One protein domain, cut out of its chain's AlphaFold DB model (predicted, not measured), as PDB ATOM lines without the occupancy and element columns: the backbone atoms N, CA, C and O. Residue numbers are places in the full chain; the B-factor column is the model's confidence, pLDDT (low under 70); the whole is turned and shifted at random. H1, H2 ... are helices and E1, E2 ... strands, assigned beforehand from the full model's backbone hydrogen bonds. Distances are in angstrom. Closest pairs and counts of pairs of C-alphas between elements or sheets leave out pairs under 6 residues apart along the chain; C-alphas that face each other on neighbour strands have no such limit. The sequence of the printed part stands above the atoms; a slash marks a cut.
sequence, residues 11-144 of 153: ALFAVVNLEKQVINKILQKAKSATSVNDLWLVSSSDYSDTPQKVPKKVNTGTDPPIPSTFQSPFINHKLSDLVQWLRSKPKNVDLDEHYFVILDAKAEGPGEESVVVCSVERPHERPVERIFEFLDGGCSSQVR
ATOM      1  N   ALA A  11     -12.411  37.521-102.482       92.69
ATOM      2  CA  ALA A  11     -12.374  36.090-102.752       92.69
ATOM      3  C   ALA A  11     -10.949  35.677-103.152       92.69
ATOM      4  O   ALA A  11     -10.380  36.254-104.075       92.69
ATOM      5  N   LEU A  12     -10.382  34.693-102.461       93.25
ATOM      6  CA  LEU A  12      -9.053  34.140-102.693       93.25
ATOM      7  C   LEU A  12      -9.179  32.753-103.328       93.25
ATOM      8  O   LEU A  12      -9.604  31.797-102.678       93.25
ATOM      9  N   PHE A  13      -8.778  32.636-104.589       93.56
ATOM     10  CA  PHE A  13      -8.848  31.401-105.364       93.56
ATOM     11  C   PHE A  13      -7.464  30.770-105.507       93.56
ATOM     12  O   PHE A  13      -6.579  31.350-106.130       93.56
ATOM     13  N   ALA A  14      -7.271  29.552-105.008       92.75
ATOM     14  CA  ALA A  14      -6.087  28.775-105.370       92.75
ATOM     15  C   ALA A  14      -6.332  28.076-106.715       92.75
ATOM     16  O   ALA A  14      -7.119  27.131-106.791       92.75
ATOM     17  N   VAL A  15      -5.691  28.558-107.783       92.19
ATOM     18  CA  VAL A  15      -5.861  28.008-109.145       92.19
ATOM     19  C   VAL A  15      -4.862  26.902-109.470       92.19
ATOM     20  O   VAL A  15      -5.003  26.202-110.471       92.19
ATOM     21  N   VAL A  16      -3.871  26.711-108.603       90.25
ATOM     22  CA  VAL A  16      -2.926  25.596-108.643       90.25
ATOM     23  C   VAL A  16      -2.943  24.854-107.308       90.25
ATOM     24  O   VAL A  16      -3.445  25.359-106.302       90.25
ATOM     25  N   ASN A  17      -2.407  23.636-107.303       89.06
ATOM     26  CA  ASN A  17      -2.228  22.884-106.070       89.06
ATOM     27  C   ASN A  17      -1.015  23.438-105.313       89.06
ATOM     28  O   ASN A  17       0.103  23.282-105.791       89.06
ATOM     29  N   LEU A  18      -1.259  24.078-104.170       86.31
ATOM     30  CA  LEU A  18      -0.231  24.689-103.330       86.31
ATOM     31  C   LEU A  18      -0.089  23.939-102.017       86.31
ATOM     32  O   LEU A  18      -1.065  23.401-101.478       86.31
ATOM     33  N   GLU A  19       1.106  23.981-101.443       88.12
ATOM     34  CA  GLU A  19       1.284  23.518-100.074       88.12
ATOM     35  C   GLU A  19       0.440  24.347 -99.095       88.12
ATOM     36  O   GLU A  19       0.431  25.579 -99.094       88.12
ATOM     37  N   LYS A  20      -0.244  23.667 -98.171       87.56
ATOM     38  CA  LYS A  20      -1.103  24.317 -97.161       87.56
ATOM     39  C   LYS A  20      -0.344  25.337 -96.317       87.56
ATOM     40  O   LYS A  20      -0.926  26.317 -95.861       87.56
ATOM     41  N   GLN A  21       0.948  25.096 -96.084       88.31
ATOM     42  CA  GLN A  21       1.800  26.023 -95.347       88.31
ATOM     43  C   GLN A  21       1.931  27.364 -96.072       88.31
ATOM     44  O   GLN A  21       1.886  28.398 -95.413       88.31
ATOM     45  N   VAL A  22       2.012  27.359 -97.404       87.00
ATOM     46  CA  VAL A  22       2.066  28.577 -98.225       87.00
ATOM     47  C   VAL A  22       0.760  29.356 -98.090       87.00
ATOM     48  O   VAL A  22       0.778  30.536 -97.752       87.00
ATOM     49  N   ILE A  23      -0.385  28.680 -98.234       89.25
ATOM     50  CA  ILE A  23      -1.706  29.315 -98.097       89.25
ATOM     51  C   ILE A  23      -1.887  29.912 -96.691       89.25
ATOM     52  O   ILE A  23      -2.298  31.063 -96.556       89.25
ATOM     53  N   ASN A  24      -1.533  29.168 -95.639       90.56
ATOM     54  CA  ASN A  24      -1.623  29.651 -94.259       90.56
ATOM     55  C   ASN A  24      -0.733  30.873 -94.004       90.56
ATOM     56  O   ASN A  24      -1.181  31.817 -93.354       90.56
ATOM     57  N   LYS A  25       0.497  30.883 -94.533       87.62
ATOM     58  CA  LYS A  25       1.400  32.038 -94.437       87.62
ATOM     59  C   LYS A  25       0.823  33.262 -95.143       87.62
ATOM     60  O   LYS A  25       0.851  34.349 -94.572       87.62
ATOM     61  N   ILE A  26       0.253  33.090 -96.336       87.31
ATOM     62  CA  ILE A  26      -0.397  34.173 -97.088       87.31
ATOM     63  C   ILE A  26      -1.585  34.743 -96.311       87.31
ATOM     64  O   ILE A  26      -1.670  35.957 -96.144       87.31
ATOM     65  N   LEU A  27      -2.467  33.888 -95.787       88.19
ATOM     66  CA  LEU A  27      -3.610  34.325 -94.978       88.19
ATOM     67  C   LEU A  27      -3.154  35.072 -93.716       88.19
ATOM     68  O   LEU A  27      -3.701  36.123 -93.385       88.19
ATOM     69  N   GLN A  28      -2.112  34.579 -93.043       88.00
ATOM     70  CA  GLN A  28      -1.539  35.226 -91.863       88.00
ATOM     71  C   GLN A  28      -0.922  36.596 -92.192       88.00
ATOM     72  O   GLN A  28      -1.135  37.564 -91.456       88.00
ATOM     73  N   LYS A  29      -0.184  36.697 -93.304       82.50
ATOM     74  CA  LYS A  29       0.399  37.954 -93.793       82.50
ATOM     75  C   LYS A  29      -0.680  38.955 -94.195       82.50
ATOM     76  O   LYS A  29      -0.607  40.104 -93.772       82.50
ATOM     77  N   ALA A  30      -1.705  38.520 -94.926       81.06
ATOM     78  CA  ALA A  30      -2.824  39.372 -95.321       81.06
ATOM     79  C   ALA A  30      -3.564  39.947 -94.105       81.06
ATOM     80  O   ALA A  30      -3.821  41.143 -94.074       81.06
ATOM     81  N   LYS A  31      -3.796  39.139 -93.061       78.62
ATOM     82  CA  LYS A  31      -4.385  39.608 -91.794       78.62
ATOM     83  C   LYS A  31      -3.529  40.625 -91.045       78.62
ATOM     84  O   LYS A  31      -4.051  41.470 -90.323       78.62
ATOM     85  N   SER A  32      -2.213  40.488 -91.156       75.62
ATOM     86  CA  SER A  32      -1.256  41.362 -90.472       75.62
ATOM     87  C   SER A  32      -0.988  42.646 -91.263       75.62
ATOM     88  O   SER A  32      -0.509  43.632 -90.703       75.62
ATOM     89  N   ALA A  33      -1.293  42.649 -92.563       69.25
ATOM     90  CA  ALA A  33      -1.125  43.792 -93.440       69.25
ATOM     91  C   ALA A  33      -2.265  44.800 -93.239       69.25
ATOM     92  O   ALA A  33      -3.437  44.499 -93.412       69.25
ATOM     93  N   THR A  34      -1.918  46.052 -92.956       59.12
ATOM     94  CA  THR A  34      -2.878  47.162 -92.819       59.12
ATOM     95  C   THR A  34      -3.443  47.667 -94.153       59.12
ATOM     96  O   THR A  34      -4.268  48.579 -94.154       59.12
ATOM     97  N   SER A  35      -2.983  47.128 -95.287       58.12
ATOM     98  CA  SER A  35      -3.222  47.683 -96.631       58.12
ATOM     99  C   SER A  35      -4.021  46.777 -97.572       58.12
ATOM    100  O   SER A  35      -4.374  47.221 -98.662       58.12
ATOM    101  N   VAL A  36      -4.289  45.527 -97.189       60.16
ATOM    102  CA  VAL A  36      -5.016  44.559 -98.022       60.16
ATOM    103  C   VAL A  36      -6.349  44.272 -97.342       60.16
ATOM    104  O   VAL A  36      -6.384  44.058 -96.133       60.16
ATOM    105  N   ASN A  37      -7.449  44.304 -98.100       68.75
ATOM    106  CA  ASN A  37      -8.729  43.829 -97.579       68.75
ATOM    107  C   ASN A  37      -8.583  42.361 -97.163       68.75
ATOM    108  O   ASN A  37      -7.848  41.605 -97.797       68.75
ATOM    109  N   ASP A  38      -9.306  41.959 -96.123       84.69
ATOM    110  CA  ASP A  38      -9.306  40.577 -95.652       84.69
ATOM    111  C   ASP A  38      -9.526  39.585 -96.811       84.69
ATOM    112  O   ASP A  38     -10.369  39.796 -97.685       84.69
ATOM    113  N   LEU A  39      -8.764  38.490 -96.821       88.75
ATOM    114  CA  LEU A  39      -8.851  37.462 -97.858       88.75
ATOM    115  C   LEU A  39      -9.736  36.313 -97.389       88.75
ATOM    116  O   LEU A  39      -9.488  35.729 -96.336       88.75
ATOM    117  N   TRP A  40     -10.736  35.951 -98.184       91.94
ATOM    118  CA  TRP A  40     -11.588  34.794 -97.936       91.94
ATOM    119  C   TRP A  40     -11.257  33.670 -98.924       91.94
ATOM    120  O   TRP A  40     -11.524  33.784-100.118       91.94
ATOM    121  N   LEU A  41     -10.640  32.596 -98.430       93.50
ATOM    122  CA  LEU A  41     -10.266  31.415 -99.204       93.50
ATOM    123  C   LEU A  41     -11.509  30.657 -99.657       93.50
ATOM    124  O   LEU A  41     -12.259  30.138 -98.832       93.50
ATOM    125  N   VAL A  42     -11.675  30.541-100.972       92.44
ATOM    126  CA  VAL A  42     -12.816  29.839-101.552       92.44
ATOM    127  C   VAL A  42     -12.631  28.333-101.403       92.44
ATOM    128  O   VAL A  42     -11.745  27.750-102.034       92.44
ATOM    129  N   SER A  43     -13.465  27.702-100.570       90.38
ATOM    130  CA  SER A  43     -13.424  26.253-100.337       90.38
ATOM    131  C   SER A  43     -14.589  25.489-100.970       90.38
ATOM    132  O   SER A  43     -14.461  24.285-101.188       90.38
ATOM    133  N   SER A  44     -15.663  26.180-101.373       88.81
ATOM    134  CA  SER A  44     -16.751  25.612-102.177       88.81
ATOM    135  C   SER A  44     -17.119  26.458-103.402       88.81
ATOM    136  O   SER A  44     -17.017  27.684-103.409       88.81
ATOM    137  N   SER A  45     -17.597  25.797-104.459       87.88
ATOM    138  CA  SER A  45     -18.093  26.445-105.679       87.88
ATOM    139  C   SER A  45     -19.555  26.902-105.591       87.88
ATOM    140  O   SER A  45     -20.021  27.601-106.487       87.88
ATOM    141  N   ASP A  46     -20.300  26.509-104.558       89.12
ATOM    142  CA  ASP A  46     -21.749  26.747-104.419       89.12
ATOM    143  C   ASP A  46     -22.115  27.874-103.437       89.12
ATOM    144  O   ASP A  46     -23.286  28.068-103.115       89.12
ATOM    145  N   TYR A  47     -21.121  28.638-102.979       89.56
ATOM    146  CA  TYR A  47     -21.256  29.719-101.999       89.56
ATOM    147  C   TYR A  47     -21.711  29.283-100.592       89.56
ATOM    148  O   TYR A  47     -21.976  30.153 -99.758       89.56
ATOM    149  N   SER A  48     -21.802  27.984-100.289       87.88
ATOM    150  CA  SER A  48     -22.310  27.487 -98.995       87.88
ATOM    151  C   SER A  48     -21.473  27.922 -97.785       87.88
ATOM    152  O   SER A  48     -22.006  28.104 -96.692       87.88
ATOM    153  N   ASP A  49     -20.179  28.141 -97.992       84.50
ATOM    154  CA  ASP A  49     -19.179  28.538 -97.000       84.50
ATOM    155  C   ASP A  49     -18.882  30.048 -97.002       84.50
ATOM    156  O   ASP A  49     -18.085  30.531 -96.195       84.50
ATOM    157  N   THR A  50     -19.517  30.808 -97.897       87.25
ATOM    158  CA  THR A  50     -19.192  32.224 -98.107       87.25
ATOM    159  C   THR A  50     -19.701  33.136 -96.991       87.25
ATOM    160  O   THR A  50     -20.768  32.885 -96.411       87.25
ATOM    161  N   PRO A  51     -18.992  34.250 -96.716       86.25
ATOM    162  CA  PRO A  51     -19.462  35.257 -95.775       86.25
ATOM    163  C   PRO A  51     -20.816  35.803 -96.230       86.25
ATOM    164  O   PRO A  51     -21.007  36.163 -97.390       86.25
ATOM    165  N   GLN A  52     -21.774  35.854 -95.308       88.12
ATOM    166  CA  GLN A  52     -23.129  36.330 -95.576       88.12
ATOM    167  C   GLN A  52     -23.282  37.765 -95.084       88.12
ATOM    168  O   GLN A  52     -22.835  38.096 -93.987       88.12
ATOM    169  N   LYS A  53     -23.969  38.615 -95.845       84.06
ATOM    170  CA  LYS A  53     -24.274  39.995 -95.461       84.06
ATOM    171  C   LYS A  53     -25.146  39.993 -94.216       84.06
ATOM    172  O   LYS A  53     -26.344  39.719 -94.280       84.06
ATOM    173  N   VAL A  54     -24.547  40.335 -93.082       80.88
ATOM    174  CA  VAL A  54     -25.249  40.490 -91.811       80.88
ATOM    175  C   VAL A  54     -25.286  41.980 -91.464       80.88
ATOM    176  O   VAL A  54     -24.233  42.617 -91.398       80.88
ATOM    177  N   PRO A  55     -26.472  42.577 -91.234       75.31
ATOM    178  CA  PRO A  55     -26.573  43.990 -90.896       75.31
ATOM    179  C   PRO A  55     -25.692  44.351 -89.696       75.31
ATOM    180  O   PRO A  55     -25.766  43.705 -88.653       75.31
ATOM    181  N   LYS A  56     -24.897  45.420 -89.833       69.50
ATOM    182  CA  LYS A  56     -24.007  45.955 -88.782       69.50
ATOM    183  C   LYS A  56     -22.881  45.009 -88.336       69.50
ATOM    184  O   LYS A  56     -22.235  45.295 -87.329       69.50
ATOM    185  N   LYS A  57     -22.624  43.921 -89.065       73.50
ATOM    186  CA  LYS A  57     -21.487  43.031 -88.826       73.50
ATOM    187  C   LYS A  57     -20.520  43.123 -89.998       73.50
ATOM    188  O   LYS A  57     -20.927  43.069 -91.150       73.50
ATOM    189  N   VAL A  58     -19.245  43.260 -89.667       68.88
ATOM    190  CA  VAL A  58     -18.152  43.128 -90.625       68.88
ATOM    191  C   VAL A  58     -17.827  41.649 -90.749       68.88
ATOM    192  O   VAL A  58     -17.589  40.995 -89.730       68.88
ATOM    193  N   ASN A  59     -17.845  41.120 -91.968       76.94
ATOM    194  CA  ASN A  59     -17.315  39.789 -92.214       76.94
ATOM    195  C   ASN A  59     -15.805  39.862 -92.381       76.94
ATOM    196  O   ASN A  59     -15.289  40.723 -93.087       76.94
ATOM    197  N   THR A  60     -15.123  38.951 -91.702       79.50
ATOM    198  CA  THR A  60     -13.678  38.783 -91.794       79.50
ATOM    199  C   THR A  60     -13.337  37.741 -92.848       79.50
ATOM    200  O   THR A  60     -14.176  36.923 -93.239       79.50
ATOM    201  N   GLY A  61     -12.086  37.762 -93.286       84.12
ATOM    202  CA  GLY A  61     -11.520  36.741 -94.160       84.12
ATOM    203  C   GLY A  61     -11.390  35.373 -93.483       84.12
ATOM    204  O   GLY A  61     -11.828  35.157 -92.351       84.12
ATOM    205  N   THR A  62     -10.759  34.438 -94.185       88.50
ATOM    206  CA  THR A  62     -10.462  33.100 -93.668       88.50
ATOM    207  C   THR A  62      -9.346  33.163 -92.634       88.50
ATOM    208  O   THR A  62      -8.253  33.665 -92.897       88.50
ATOM    209  N   ASP A  63      -9.617  32.594 -91.465       87.44
ATOM    210  CA  ASP A  63      -8.638  32.419 -90.402       87.44
ATOM    211  C   ASP A  63      -7.712  31.221 -90.679       87.44
ATOM    212  O   ASP A  63      -8.207  30.113 -90.901       87.44
ATOM    213  N   PRO A  64      -6.376  31.395 -90.640       86.50
ATOM    214  CA  PRO A  64      -5.468  30.259 -90.582       86.50
ATOM    215  C   PRO A  64      -5.544  29.584 -89.193       86.50
ATOM    216  O   PRO A  64      -5.726  30.273 -88.186       86.50
ATOM    217  N   PRO A  65      -5.333  28.259 -89.091       90.88
ATOM    218  CA  PRO A  65      -4.966  27.343 -90.167       90.88
ATOM    219  C   PRO A  65      -6.168  26.824 -90.974       90.88
ATOM    220  O   PRO A  65      -7.215  26.495 -90.420       90.88
ATOM    221  N   ILE A  66      -5.976  26.652 -92.284       91.12
ATOM    222  CA  ILE A  66      -6.953  25.987 -93.156       91.12
ATOM    223  C   ILE A  66      -7.083  24.491 -92.813       91.12
ATOM    224  O   ILE A  66      -6.106  23.876 -92.363       91.12
ATOM    225  N   PRO A  67      -8.253  23.867 -93.062       89.38
ATOM    226  CA  PRO A  67      -8.461  22.444 -92.808       89.38
ATOM    227  C   PRO A  67      -7.438  21.551 -93.520       89.38
ATOM    228  O   PRO A  67      -7.053  21.789 -94.665       89.38
ATOM    229  N   SER A  68      -7.045  20.449 -92.879       85.69
ATOM    230  CA  SER A  68      -6.131  19.464 -93.476       85.69
ATOM    231  C   SER A  68      -6.722  18.759 -94.701       85.69
ATOM    232  O   SER A  68      -5.974  18.235 -95.523       85.69
ATOM    233  N   THR A  69      -8.042  18.765 -94.846       88.44
ATOM    234  CA  THR A  69      -8.777  18.223 -95.992       88.44
ATOM    235  C   THR A  69      -9.064  19.268 -97.069       88.44
ATOM    236  O   THR A  69      -9.747  18.950 -98.037       88.44
ATOM    237  N   PHE A  70      -8.571  20.505 -96.917       89.06
ATOM    238  CA  PHE A  70      -8.792  21.553 -97.907       89.06
ATOM    239  C   PHE A  70      -8.223  21.146 -99.268       89.06
ATOM    240  O   PHE A  70      -7.041  20.815 -99.392       89.06
ATOM    241  N   GLN A  71      -9.077  21.237-100.282       88.12
ATOM    242  CA  GLN A  71      -8.719  21.152-101.686       88.12
ATOM    243  C   GLN A  71      -9.467  22.263-102.412       88.12
ATOM    244  O   GLN A  71     -10.677  22.407-102.245       88.12
ATOM    245  N   SER A  72      -8.748  23.061-103.198       90.50
ATOM    246  CA  SER A  72      -9.391  24.146-103.932       90.50
ATOM    247  C   SER A  72     -10.299  23.583-105.034       90.50
ATOM    248  O   SER A  72      -9.833  22.772-105.841       90.50
ATOM    249  N   PRO A  73     -11.563  24.033-105.127       92.31
ATOM    250  CA  PRO A  73     -12.461  23.630-106.205       92.31
ATOM    251  C   PRO A  73     -12.132  24.310-107.543       92.31
ATOM    252  O   PRO A  73     -12.722  23.965-108.559       92.31
ATOM    253  N   PHE A  74     -11.189  25.257-107.559       92.06
ATOM    254  CA  PHE A  74     -10.831  26.060-108.734       92.06
ATOM    255  C   PHE A  74      -9.457  25.707-109.321       92.06
ATOM    256  O   PHE A  74      -8.902  26.470-110.115       92.06
ATOM    257  N   ILE A  75      -8.888  24.552-108.960       92.06
ATOM    258  CA  ILE A  75      -7.625  24.084-109.548       92.06
ATOM    259  C   ILE A  75      -7.801  23.931-111.065       92.06
ATOM    260  O   ILE A  75      -8.739  23.286-111.526       92.06
ATOM    261  N   ASN A  76      -6.878  24.502-111.842       89.69
ATOM    262  CA  ASN A  76      -6.895  24.566-113.310       89.69
ATOM    263  C   ASN A  76      -8.018  25.420-113.932       89.69
ATOM    264  O   ASN A  76      -8.157  25.425-115.158       89.69
ATOM    265  N   HIS A  77      -8.805  26.155-113.141       88.25
ATOM    266  CA  HIS A  77      -9.804  27.078-113.686       88.25
ATOM    267  C   HIS A  77      -9.143  28.330-114.267       88.25
ATOM    268  O   HIS A  77      -8.101  28.794-113.797       88.25
ATOM    269  N   LYS A  78      -9.762  28.907-115.301       87.94
ATOM    270  CA  LYS A  78      -9.285  30.151-115.916       87.94
ATOM    271  C   LYS A  78      -9.809  31.357-115.148       87.94
ATOM    272  O   LYS A  78     -10.873  31.305-114.540       87.94
ATOM    273  N   LEU A  79      -9.132  32.499-115.296       85.81
ATOM    274  CA  LEU A  79      -9.597  33.778-114.740       85.81
ATOM    275  C   LEU A  79     -11.034  34.124-115.162       85.81
ATOM    276  O   LEU A  79     -11.783  34.678-114.365       85.81
ATOM    277  N   SER A  80     -11.439  33.775-116.391       83.50
ATOM    278  CA  SER A  80     -12.813  33.988-116.867       83.50
ATOM    279  C   SER A  80     -13.848  33.258-116.015       83.50
ATOM    280  O   SER A  80     -14.916  33.806-115.753       83.50
ATOM    281  N   ASP A  81     -13.513  32.053-115.556       88.56
ATOM    282  CA  ASP A  81     -14.404  31.197-114.777       88.56
ATOM    283  C   ASP A  81     -14.559  31.759-113.358       88.56
ATOM    284  O   ASP A  81     -15.666  31.804-112.826       88.56
ATOM    285  N   LEU A  82     -13.471  32.285-112.781       90.19
ATOM    286  CA  LEU A  82     -13.481  32.960-111.476       90.19
ATOM    287  C   LEU A  82     -14.293  34.257-111.519       90.19
ATOM    288  O   LEU A  82     -15.104  34.523-110.635       90.19
ATOM    289  N   VAL A  83     -14.119  35.047-112.581       88.69
ATOM    290  CA  VAL A  83     -14.905  36.265-112.813       88.69
ATOM    291  C   VAL A  83     -16.385  35.927-112.965       88.69
ATOM    292  O   VAL A  83     -17.235  36.602-112.383       88.69
ATOM    293  N   GLN A  84     -16.716  34.888-113.735       89.19
ATOM    294  CA  GLN A  84     -18.097  34.445-113.901       89.19
ATOM    295  C   GLN A  84     -18.692  33.968-112.576       89.19
ATOM    296  O   GLN A  84     -19.830  34.324-112.267       89.19
ATOM    297  N   TRP A  85     -17.928  33.224-111.775       91.62
ATOM    298  CA  TRP A  85     -18.332  32.826-110.432       91.62
ATOM    299  C   TRP A  85     -18.583  34.052-109.549       91.62
ATOM    300  O   TRP A  85     -19.658  34.192-108.976       91.62
ATOM    301  N   LEU A  86     -17.679  35.029-109.508       90.31
ATOM    302  CA  LEU A  86     -17.882  36.211-108.666       90.31
ATOM    303  C   LEU A  86     -19.088  37.051-109.118       90.31
ATOM    304  O   LEU A  86     -19.847  37.548-108.287       90.31
ATOM    305  N   ARG A  87     -19.328  37.150-110.430       89.38
ATOM    306  CA  ARG A  87     -20.513  37.820-111.004       89.38
ATOM    307  C   ARG A  87     -21.821  37.080-110.735       89.38
ATOM    308  O   ARG A  87     -22.869  37.716-110.687       89.38
ATOM    309  N   SER A  88     -21.762  35.764-110.568       90.94
ATOM    310  CA  SER A  88     -22.929  34.921-110.283       90.94
ATOM    311  C   SER A  88     -23.257  34.855-108.788       90.94
ATOM    312  O   SER A  88     -24.186  34.144-108.405       90.94
ATOM    313  N   LYS A  89     -22.522  35.593-107.936       90.44
ATOM    314  CA  LYS A  89     -22.714  35.557-106.485       90.44
ATOM    315  C   LYS A  89     -24.155  35.931-106.094       90.44
ATOM    316  O   LYS A  89     -24.702  36.927-106.586       90.44
ATOM    317  N   PRO A  90     -24.777  35.190-105.164       91.00
ATOM    318  CA  PRO A  90     -26.052  35.583-104.579       91.00
ATOM    319  C   PRO A  90     -25.970  36.949-103.878       91.00
ATOM    320  O   PRO A  90     -24.942  37.322-103.313       91.00
ATOM    321  N   LYS A  91     -27.075  37.709-103.857       87.56
ATOM    322  CA  LYS A  91     -27.104  39.075-103.286       87.56
ATOM    323  C   LYS A  91     -26.738  39.132-101.799       87.56
ATOM    324  O   LYS A  91     -26.258  40.171-101.339       87.56
ATOM    325  N   ASN A  92     -26.995  38.044-101.077       88.38
ATOM    326  CA  ASN A  92     -26.704  37.849 -99.659       88.38
ATOM    327  C   ASN A  92     -25.240  37.495 -99.374       88.38
ATOM    328  O   ASN A  92     -24.863  37.531 -98.212       88.38
ATOM    329  N   VAL A  93     -24.414  37.212-100.383       90.38
ATOM    330  CA  VAL A  93     -22.981  36.957-100.195       90.38
ATOM    331  C   VAL A  93     -22.216  38.273-100.067       90.38
ATOM    332  O   VAL A  93     -22.399  39.200-100.864       90.38
ATOM    333  N   ASP A  94     -21.357  38.348 -99.058       89.69
ATOM    334  CA  ASP A  94     -20.561  39.512 -98.677       89.69
ATOM    335  C   ASP A  94     -19.105  39.369 -99.129       89.69
ATOM    336  O   ASP A  94     -18.180  39.270 -98.331       89.69
ATOM    337  N   LEU A  95     -18.927  39.317-100.446       89.44
ATOM    338  CA  LEU A  95     -17.626  39.344-101.110       89.44
ATOM    339  C   LEU A  95     -17.526  40.597-101.976       89.44
ATOM    340  O   LEU A  95     -18.547  41.080-102.486       89.44
ATOM    341  N   ASP A  96     -16.312  41.099-102.177       88.06
ATOM    342  CA  ASP A  96     -16.061  42.168-103.144       88.06
ATOM    343  C   ASP A  96     -16.428  41.704-104.566       88.06
ATOM    344  O   ASP A  96     -16.207  40.557-104.944       88.06
ATOM    345  N   GLU A  97     -17.100  42.558-105.341       86.81
ATOM    346  CA  GLU A  97     -17.498  42.269-106.734       86.81
ATOM    347  C   GLU A  97     -16.573  42.870-107.782       86.81
ATOM    348  O   GLU A  97     -16.715  42.566-108.965       86.81
ATOM    349  N   HIS A  98     -15.666  43.741-107.365       84.69
ATOM    350  CA  HIS A  98     -14.764  44.481-108.227       84.69
ATOM    351  C   HIS A  98     -13.369  43.873-108.243       84.69
ATOM    352  O   HIS A  98     -12.687  43.991-109.257       84.69
ATOM    353  N   TYR A  99     -12.954  43.216-107.164       87.69
ATOM    354  CA  TYR A  99     -11.629  42.637-107.015       87.69
ATOM    355  C   TYR A  99     -11.691  41.239-106.406       87.69
ATOM    356  O   TYR A  99     -12.531  40.922-105.565       87.69
ATOM    357  N   PHE A 100     -10.756  40.402-106.828       90.50
ATOM    358  CA  PHE A 100     -10.505  39.090-106.249       90.50
ATOM    359  C   PHE A 100      -9.010  38.794-106.284       90.50
ATOM    360  O   PHE A 100      -8.239  39.498-106.934       90.50
ATOM    361  N   VAL A 101      -8.594  37.757-105.576       90.62
ATOM    362  CA  VAL A 101      -7.199  37.355-105.454       90.62
ATOM    363  C   VAL A 101      -7.044  35.928-105.944       90.62
ATOM    364  O   VAL A 101      -7.894  35.080-105.684       90.62
ATOM    365  N   ILE A 102      -5.955  35.649-106.643       91.38
ATOM    366  CA  ILE A 102      -5.585  34.297-107.046       91.38
ATOM    367  C   ILE A 102      -4.226  33.920-106.464       91.38
ATOM    368  O   ILE A 102      -3.332  34.761-106.321       91.38
ATOM    369  N   LEU A 103      -4.081  32.633-106.169       90.50
ATOM    370  CA  LEU A 103      -2.808  31.991-105.891       90.50
ATOM    371  C   LEU A 103      -2.444  31.104-107.078       90.50
ATOM    372  O   LEU A 103      -3.121  30.106-107.348       90.50
ATOM    373  N   ASP A 104      -1.392  31.495-107.790       86.00
ATOM    374  CA  ASP A 104      -0.796  30.729-108.878       86.00
ATOM    375  C   ASP A 104       0.520  30.074-108.422       86.00
ATOM    376  O   ASP A 104       0.900  30.140-107.252       86.00
ATOM    377  N   ALA A 105       1.235  29.429-109.346       82.00
ATOM    378  CA  ALA A 105       2.492  28.741-109.042       82.00
ATOM    379  C   ALA A 105       3.606  29.673-108.521       82.00
ATOM    380  O   ALA A 105       4.617  29.194-108.016       82.00
ATOM    381  N   LYS A 106       3.456  30.998-108.639       76.06
ATOM    382  CA  LYS A 106       4.436  31.961-108.124       76.06
ATOM    383  C   LYS A 106       4.265  32.234-106.637       76.06
ATOM    384  O   LYS A 106       5.190  32.762-106.027       76.06
ATOM    385  N   ALA A 107       3.137  31.834-106.053       76.06
ATOM    386  CA  ALA A 107       2.927  31.903-104.613       76.06
ATOM    387  C   ALA A 107       3.962  31.065-103.829       76.06
ATOM    388  O   ALA A 107       4.213  31.359-102.665       76.06
ATOM    389  N   GLU A 108       4.582  30.056-104.461       70.06
ATOM    390  CA  GLU A 108       5.631  29.199-103.873       70.06
ATOM    391  C   GLU A 108       7.064  29.676-104.191       70.06
ATOM    392  O   GLU A 108       8.031  28.950-103.956       70.06
ATOM    393  N   GLY A 109       7.227  30.876-104.758       61.56
ATOM    394  CA  GLY A 109       8.530  31.405-105.160       61.56
ATOM    395  C   GLY A 109       9.515  31.567-103.987       61.56
ATOM    396  O   GLY A 109       9.110  31.899-102.870       61.56
ATOM    397  N   PRO A 110      10.829  31.361-104.209       48.69
ATOM    398  CA  PRO A 110      11.833  31.512-103.164       48.69
ATOM    399  C   PRO A 110      11.924  32.974-102.704       48.69
ATOM    400  O   PRO A 110      12.437  33.825-103.424       48.69
ATOM    401  N   GLY A 111      11.463  33.233-101.480       52.25
ATOM    402  CA  GLY A 111      11.681  34.489-100.756       52.25
ATOM    403  C   GLY A 111      10.484  35.434-100.678       52.25
ATOM    404  O   GLY A 111      10.523  36.343 -99.855       52.25
ATOM    405  N   GLU A 112       9.419  35.217-101.457       58.62
ATOM    406  CA  GLU A 112       8.279  36.140-101.498       58.62
ATOM    407  C   GLU A 112       6.960  35.385-101.696       58.62
ATOM    408  O   GLU A 112       6.637  34.927-102.794       58.62
ATOM    409  N   GLU A 113       6.159  35.269-100.631       71.38
ATOM    410  CA  GLU A 113       4.755  34.908-100.786       71.38
ATOM    411  C   GLU A 113       4.054  36.043-101.540       71.38
ATOM    412  O   GLU A 113       3.849  37.140-101.011       71.38
ATOM    413  N   SER A 114       3.720  35.782-102.800       72.19
ATOM    414  CA  SER A 114       3.046  36.729-103.679       72.19
ATOM    415  C   SER A 114       1.606  36.297-103.925       72.19
ATOM    416  O   SER A 114       1.278  35.109-103.979       72.19
ATOM    417  N   VAL A 115       0.726  37.281-104.059       81.50
ATOM    418  CA  VAL A 115      -0.663  37.079-104.469       81.50
ATOM    419  C   VAL A 115      -0.954  37.949-105.672       81.50
ATOM    420  O   VAL A 115      -0.419  39.050-105.803       81.50
ATOM    421  N   VAL A 116      -1.820  37.485-106.565       83.25
ATOM    422  CA  VAL A 116      -2.231  38.292-107.714       83.25
ATOM    423  C   VAL A 116      -3.633  38.810-107.450       83.25
ATOM    424  O   VAL A 116      -4.573  38.033-107.315       83.25
ATOM    425  N   VAL A 117      -3.772  40.129-107.360       84.81
ATOM    426  CA  VAL A 117      -5.064  40.804-107.268       84.81
ATOM    427  C   VAL A 117      -5.542  41.098-108.684       84.81
ATOM    428  O   VAL A 117      -4.867  41.765-109.474       84.81
ATOM    429  N   CYS A 118      -6.723  40.594-108.995       84.00
ATOM    430  CA  CYS A 118      -7.393  40.741-110.273       84.00
ATOM    431  C   CYS A 118      -8.610  41.652-110.117       84.00
ATOM    432  O   CYS A 118      -9.329  41.582-109.119       84.00
ATOM    433  N   SER A 119      -8.871  42.481-111.125       83.81
ATOM    434  CA  SER A 119     -10.108  43.251-111.232       83.81
ATOM    435  C   SER A 119     -11.163  42.505-112.055       83.81
ATOM    436  O   SER A 119     -10.884  41.907-113.097       83.81
ATOM    437  N   VAL A 120     -12.414  42.576-111.613       80.50
ATOM    438  CA  VAL A 120     -13.599  42.218-112.396       80.50
ATOM    439  C   VAL A 120     -13.963  43.426-113.258       80.50
ATOM    440  O   VAL A 120     -14.900  44.171-112.972       80.50
ATOM    441  N   GLU A 121     -13.185  43.678-114.308       66.69
ATOM    442  CA  GLU A 121     -13.495  44.773-115.228       66.69
ATOM    443  C   GLU A 121     -14.785  44.519-116.011       66.69
ATOM    444  O   GLU A 121     -15.256  43.387-116.179       66.69
ATOM    445  N   ARG A 122     -15.389  45.618-116.476       53.03
ATOM    446  CA  ARG A 122     -16.544  45.605-117.378       53.03
ATOM    447  C   ARG A 122     -16.187  44.832-118.660       53.03
ATOM    448  O   ARG A 122     -15.018  44.785-119.022       53.03
ATOM    449  N   PRO A 123     -17.165  44.248-119.378       44.28
ATOM    450  CA  PRO A 123     -16.950  43.307-120.494       44.28
ATOM    451  C   PRO A 123     -16.102  43.789-121.698       44.28
ATOM    452  O   PRO A 123     -15.978  43.042-122.663       44.28
ATOM    453  N   HIS A 124     -15.511  44.988-121.665       39.19
ATOM    454  CA  HIS A 124     -14.755  45.587-122.770       39.19
ATOM    455  C   HIS A 124     -13.266  45.853-122.488       39.19
ATOM    456  O   HIS A 124     -12.560  46.254-123.412       39.19
ATOM    457  N   GLU A 125     -12.759  45.586-121.283       43.41
ATOM    458  CA  GLU A 125     -11.336  45.754-120.950       43.41
ATOM    459  C   GLU A 125     -10.708  44.422-120.512       43.41
ATOM    460  O   GLU A 125     -11.389  43.512-120.030       43.41
ATOM    461  N   ARG A 126      -9.415  44.241-120.816       47.09
ATOM    462  CA  ARG A 126      -8.688  43.006-120.484       47.09
ATOM    463  C   ARG A 126      -8.349  43.047-118.992       47.09
ATOM    464  O   ARG A 126      -7.792  44.059-118.588       47.09
ATOM    465  N   PRO A 127      -8.539  41.950-118.236       46.75
ATOM    466  CA  PRO A 127      -8.227  41.917-116.810       46.75
ATOM    467  C   PRO A 127      -6.823  42.459-116.532       46.75
ATOM    468  O   PRO A 127      -5.847  41.989-117.127       46.75
ATOM    469  N   VAL A 128      -6.723  43.444-115.640       54.75
ATOM    470  CA  VAL A 128      -5.438  43.976-115.185       54.75
ATOM    471  C   VAL A 128      -4.968  43.139-114.002       54.75
ATOM    472  O   VAL A 128      -5.591  43.123-112.941       54.75
ATOM    473  N   GLU A 129      -3.856  42.432-114.184       54.88
ATOM    474  CA  GLU A 129      -3.193  41.685-113.117       54.88
ATOM    475  C   GLU A 129      -2.262  42.631-112.340       54.88
ATOM    476  O   GLU A 129      -1.308  43.189-112.902       54.88
ATOM    477  N   ARG A 130      -2.518  42.813-111.041       58.78
ATOM    478  CA  ARG A 130      -1.545  43.406-110.112       58.78
ATOM    479  C   ARG A 130      -0.980  42.320-109.220       58.78
ATOM    480  O   ARG A 130      -1.730  41.613-108.557       58.78
ATOM    481  N   ILE A 131       0.339  42.211-109.187       60.19
ATOM    482  CA  ILE A 131       1.026  41.323-108.253       60.19
ATOM    483  C   ILE A 131       1.248  42.121-106.976       60.19
ATOM    484  O   ILE A 131       1.756  43.240-107.034       60.19
ATOM    485  N   PHE A 132       0.829  41.563-105.849       56.78
ATOM    486  CA  PHE A 132       1.173  42.057-104.529       56.78
ATOM    487  C   PHE A 132       2.185  41.106-103.902       56.78
ATOM    488  O   PHE A 132       1.924  39.912-103.748       56.78
ATOM    489  N   GLU A 133       3.341  41.651-103.552       59.16
ATOM    490  CA  GLU A 133       4.435  40.949-102.890       59.16
ATOM    491  C   GLU A 133       4.433  41.362-101.418       59.16
ATOM    492  O   GLU A 133       4.456  42.553-101.076       59.16
ATOM    493  N   PHE A 134       4.351  40.372-100.528       53.78
ATOM    494  CA  PHE A 134       4.410  40.609 -99.090       53.78
ATOM    495  C   PHE A 134       5.865  40.569 -98.612       53.78
ATOM    496  O   PHE A 134       6.349  39.526 -98.161       53.78
ATOM    497  N   LEU A 135       6.535  41.720 -98.690       49.12
ATOM    498  CA  LEU A 135       7.899  41.920 -98.199       49.12
ATOM    499  C   LEU A 135       7.905  42.167 -96.681       49.12
ATOM    500  O   LEU A 135       6.933  42.670 -96.108       49.12
ATOM    501  N   ASP A 136       9.011  41.824 -96.016       43.50
ATOM    502  CA  ASP A 136       9.220  42.101 -94.591       43.50
ATOM    503  C   ASP A 136       9.086  43.614 -94.323       43.50
ATOM    504  O   ASP A 136       9.942  44.414 -94.701       43.50
ATOM    505  N   GLY A 137       7.965  44.020 -93.715       41.31
ATOM    506  CA  GLY A 137       7.676  45.416 -93.370       41.31
ATOM    507  C   GLY A 137       6.758  46.191 -94.327       41.31
ATOM    508  O   GLY A 137       6.541  47.380 -94.090       41.31
ATOM    509  N   GLY A 138       6.171  45.576 -95.364       45.22
ATOM    510  CA  GLY A 138       5.207  46.271 -96.226       45.22
ATOM    511  C   GLY A 138       4.631  45.447 -97.380       45.22
ATOM    512  O   GLY A 138       5.193  44.445 -97.805       45.22
ATOM    513  N   CYS A 139       3.486  45.890 -97.904       38.28
ATOM    514  CA  CYS A 139       2.859  45.311 -99.091       38.28
ATOM    515  C   CYS A 139       3.269  46.136-100.321       38.28
ATOM    516  O   CYS A 139       2.915  47.313-100.414       38.28
ATOM    517  N   SER A 140       4.043  45.546-101.234       46.34
ATOM    518  CA  SER A 140       4.445  46.184-102.494       46.34
ATOM    519  C   SER A 140       3.537  45.702-103.622       46.34
ATOM    520  O   SER A 140       3.170  44.532-103.654       46.34
ATOM    521  N   SER A 141       3.154  46.587-104.545       49.31
ATOM    522  CA  SER A 141       2.301  46.229-105.685       49.31
ATOM    523  C   SER A 141       2.971  46.582-107.006       49.31
ATOM    524  O   SER A 141       3.383  47.729-107.189       49.31
ATOM    525  N   GLN A 142       3.011  45.642-107.949       53.47
ATOM    526  CA  GLN A 142       3.525  45.853-109.300       53.47
ATOM    527  C   GLN A 142       2.422  45.604-110.338       53.47
ATOM    528  O   GLN A 142       1.725  44.587-110.315       53.47
ATOM    529  N   VAL A 143       2.240  46.546-111.269       48.69
ATOM    530  CA  VAL A 143       1.283  46.409-112.380       48.69
ATOM    531  C   VAL A 143       1.955  45.643-113.514       48.69
ATOM    532  O   VAL A 143       2.942  46.116-114.081       48.69
ATOM    533  N   ARG A 144       1.409  44.486-113.902       45.56
ATOM    534  CA  ARG A 144       1.857  43.782-115.109       45.56
ATOM    535  C   ARG A 144       1.195  44.393-116.345       45.56
ATOM    536  O   ARG A 144       0.158  43.941-116.817       45.56
TER     537      ARG A 144
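AT A GLANCE: This is residues 11 to 144 of the 153 residues of an uncharacterized protein of Pseudocercospora fijiensis (strain CIRAD86) (UniProt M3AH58). One strongly twisted sheet of six strands runs through the domain; H1 packs on it with most of its contacts to E2 and a few to E4 and E5, and H2, apart from H1, lies over E3. A long stretch without named elements, residues 42 to 78, winds from the E2 edge round to H2, while the E5 and E6 hairpin makes the opposite edge. The printed part has 134 residues, with three named helices and six named strands in the order E1 H1 E2 H2 E3 H3 E4 E5 E6; the mixed sheet has the order E2 E1 E3 E4 E5 E6. The class is mixed, helices and strands, with 57 residues, under half, in named elements. The whole is compact, with a radius of gyration of the C-alphas of 14.3 A and spans of 39 by 36 by 30 A.

HOW THE PARTS SIT: In the sheet, E1, residues 11 to 14, and E3, residues 99 to 103, are parallel, with N 13 and O 101 2.8 A apart, within hydrogen-bond range. E2, residues 39 to 41, is an edge strand and meets E1 only at a point, where C-alphas 41 and 12 face each other at 4.6 A. E4, residues 114 to 119, is antiparallel to E3, with N 102 and O 116 at 2.8 A. E4, E5, residues 129 to 135, and E6, residues 138 to 143, form a meander, each strand the antiparallel neighbour of the one before. E4 and E5 are a hairpin, with N 117 and O 130 at 2.8 A; E5 and E6 are another, with N 133 and O 140 at 2.9 A. H1, residues 20 to 32, is on the sheet at a height of 7.1 A, over none of its strands, but only just: 2 of its C-alphas fall on E3 and 2 on E4. Its closest C-alphas to E2 are those of Leu 27 and Leu 39, 6.8 A apart. H2, residues 79 to 87, is on the sheet at a height of 9.5 A, over E3 and slantwise to it at 43 degrees on the local plane. H1 and H2 are apart. H3, residues 105 to 108, is on the sheet too; it is close to H1 but not clearly touching, the closest C-alphas, Val 22 and Glu 108, being 6.7 A apart. In H1 and H2 every O i to N i+4 pair is within hydrogen-bond range; H3 is too short for such a pair.

IN THESE COORDINATES: E1 begins at C-alpha 11, (-12.374, 36.090, -102.752). H1 measures 18.3 A, H2 12.2 A, E3 13.9 A, E4 16.5 A, E5 18.6 A and E6 16.6 A from first to last C-alpha. H1 begins at C-alpha 20, (-1.103, 24.317, -97.161), and E6 ends at C-alpha 143, (1.283, 46.409, -112.380).

THE WHOLE: The C-alphas farthest apart, those of Pro 55 and Pro 110, are 42.2 A apart. The printed part has no cut; the links E2 to H2, 37 residues, and H2 to E3, 11 residues, are long. The mean pLDDT of the printed part is 78.1, and 35 residues are under 70, among them residues 121 to 144.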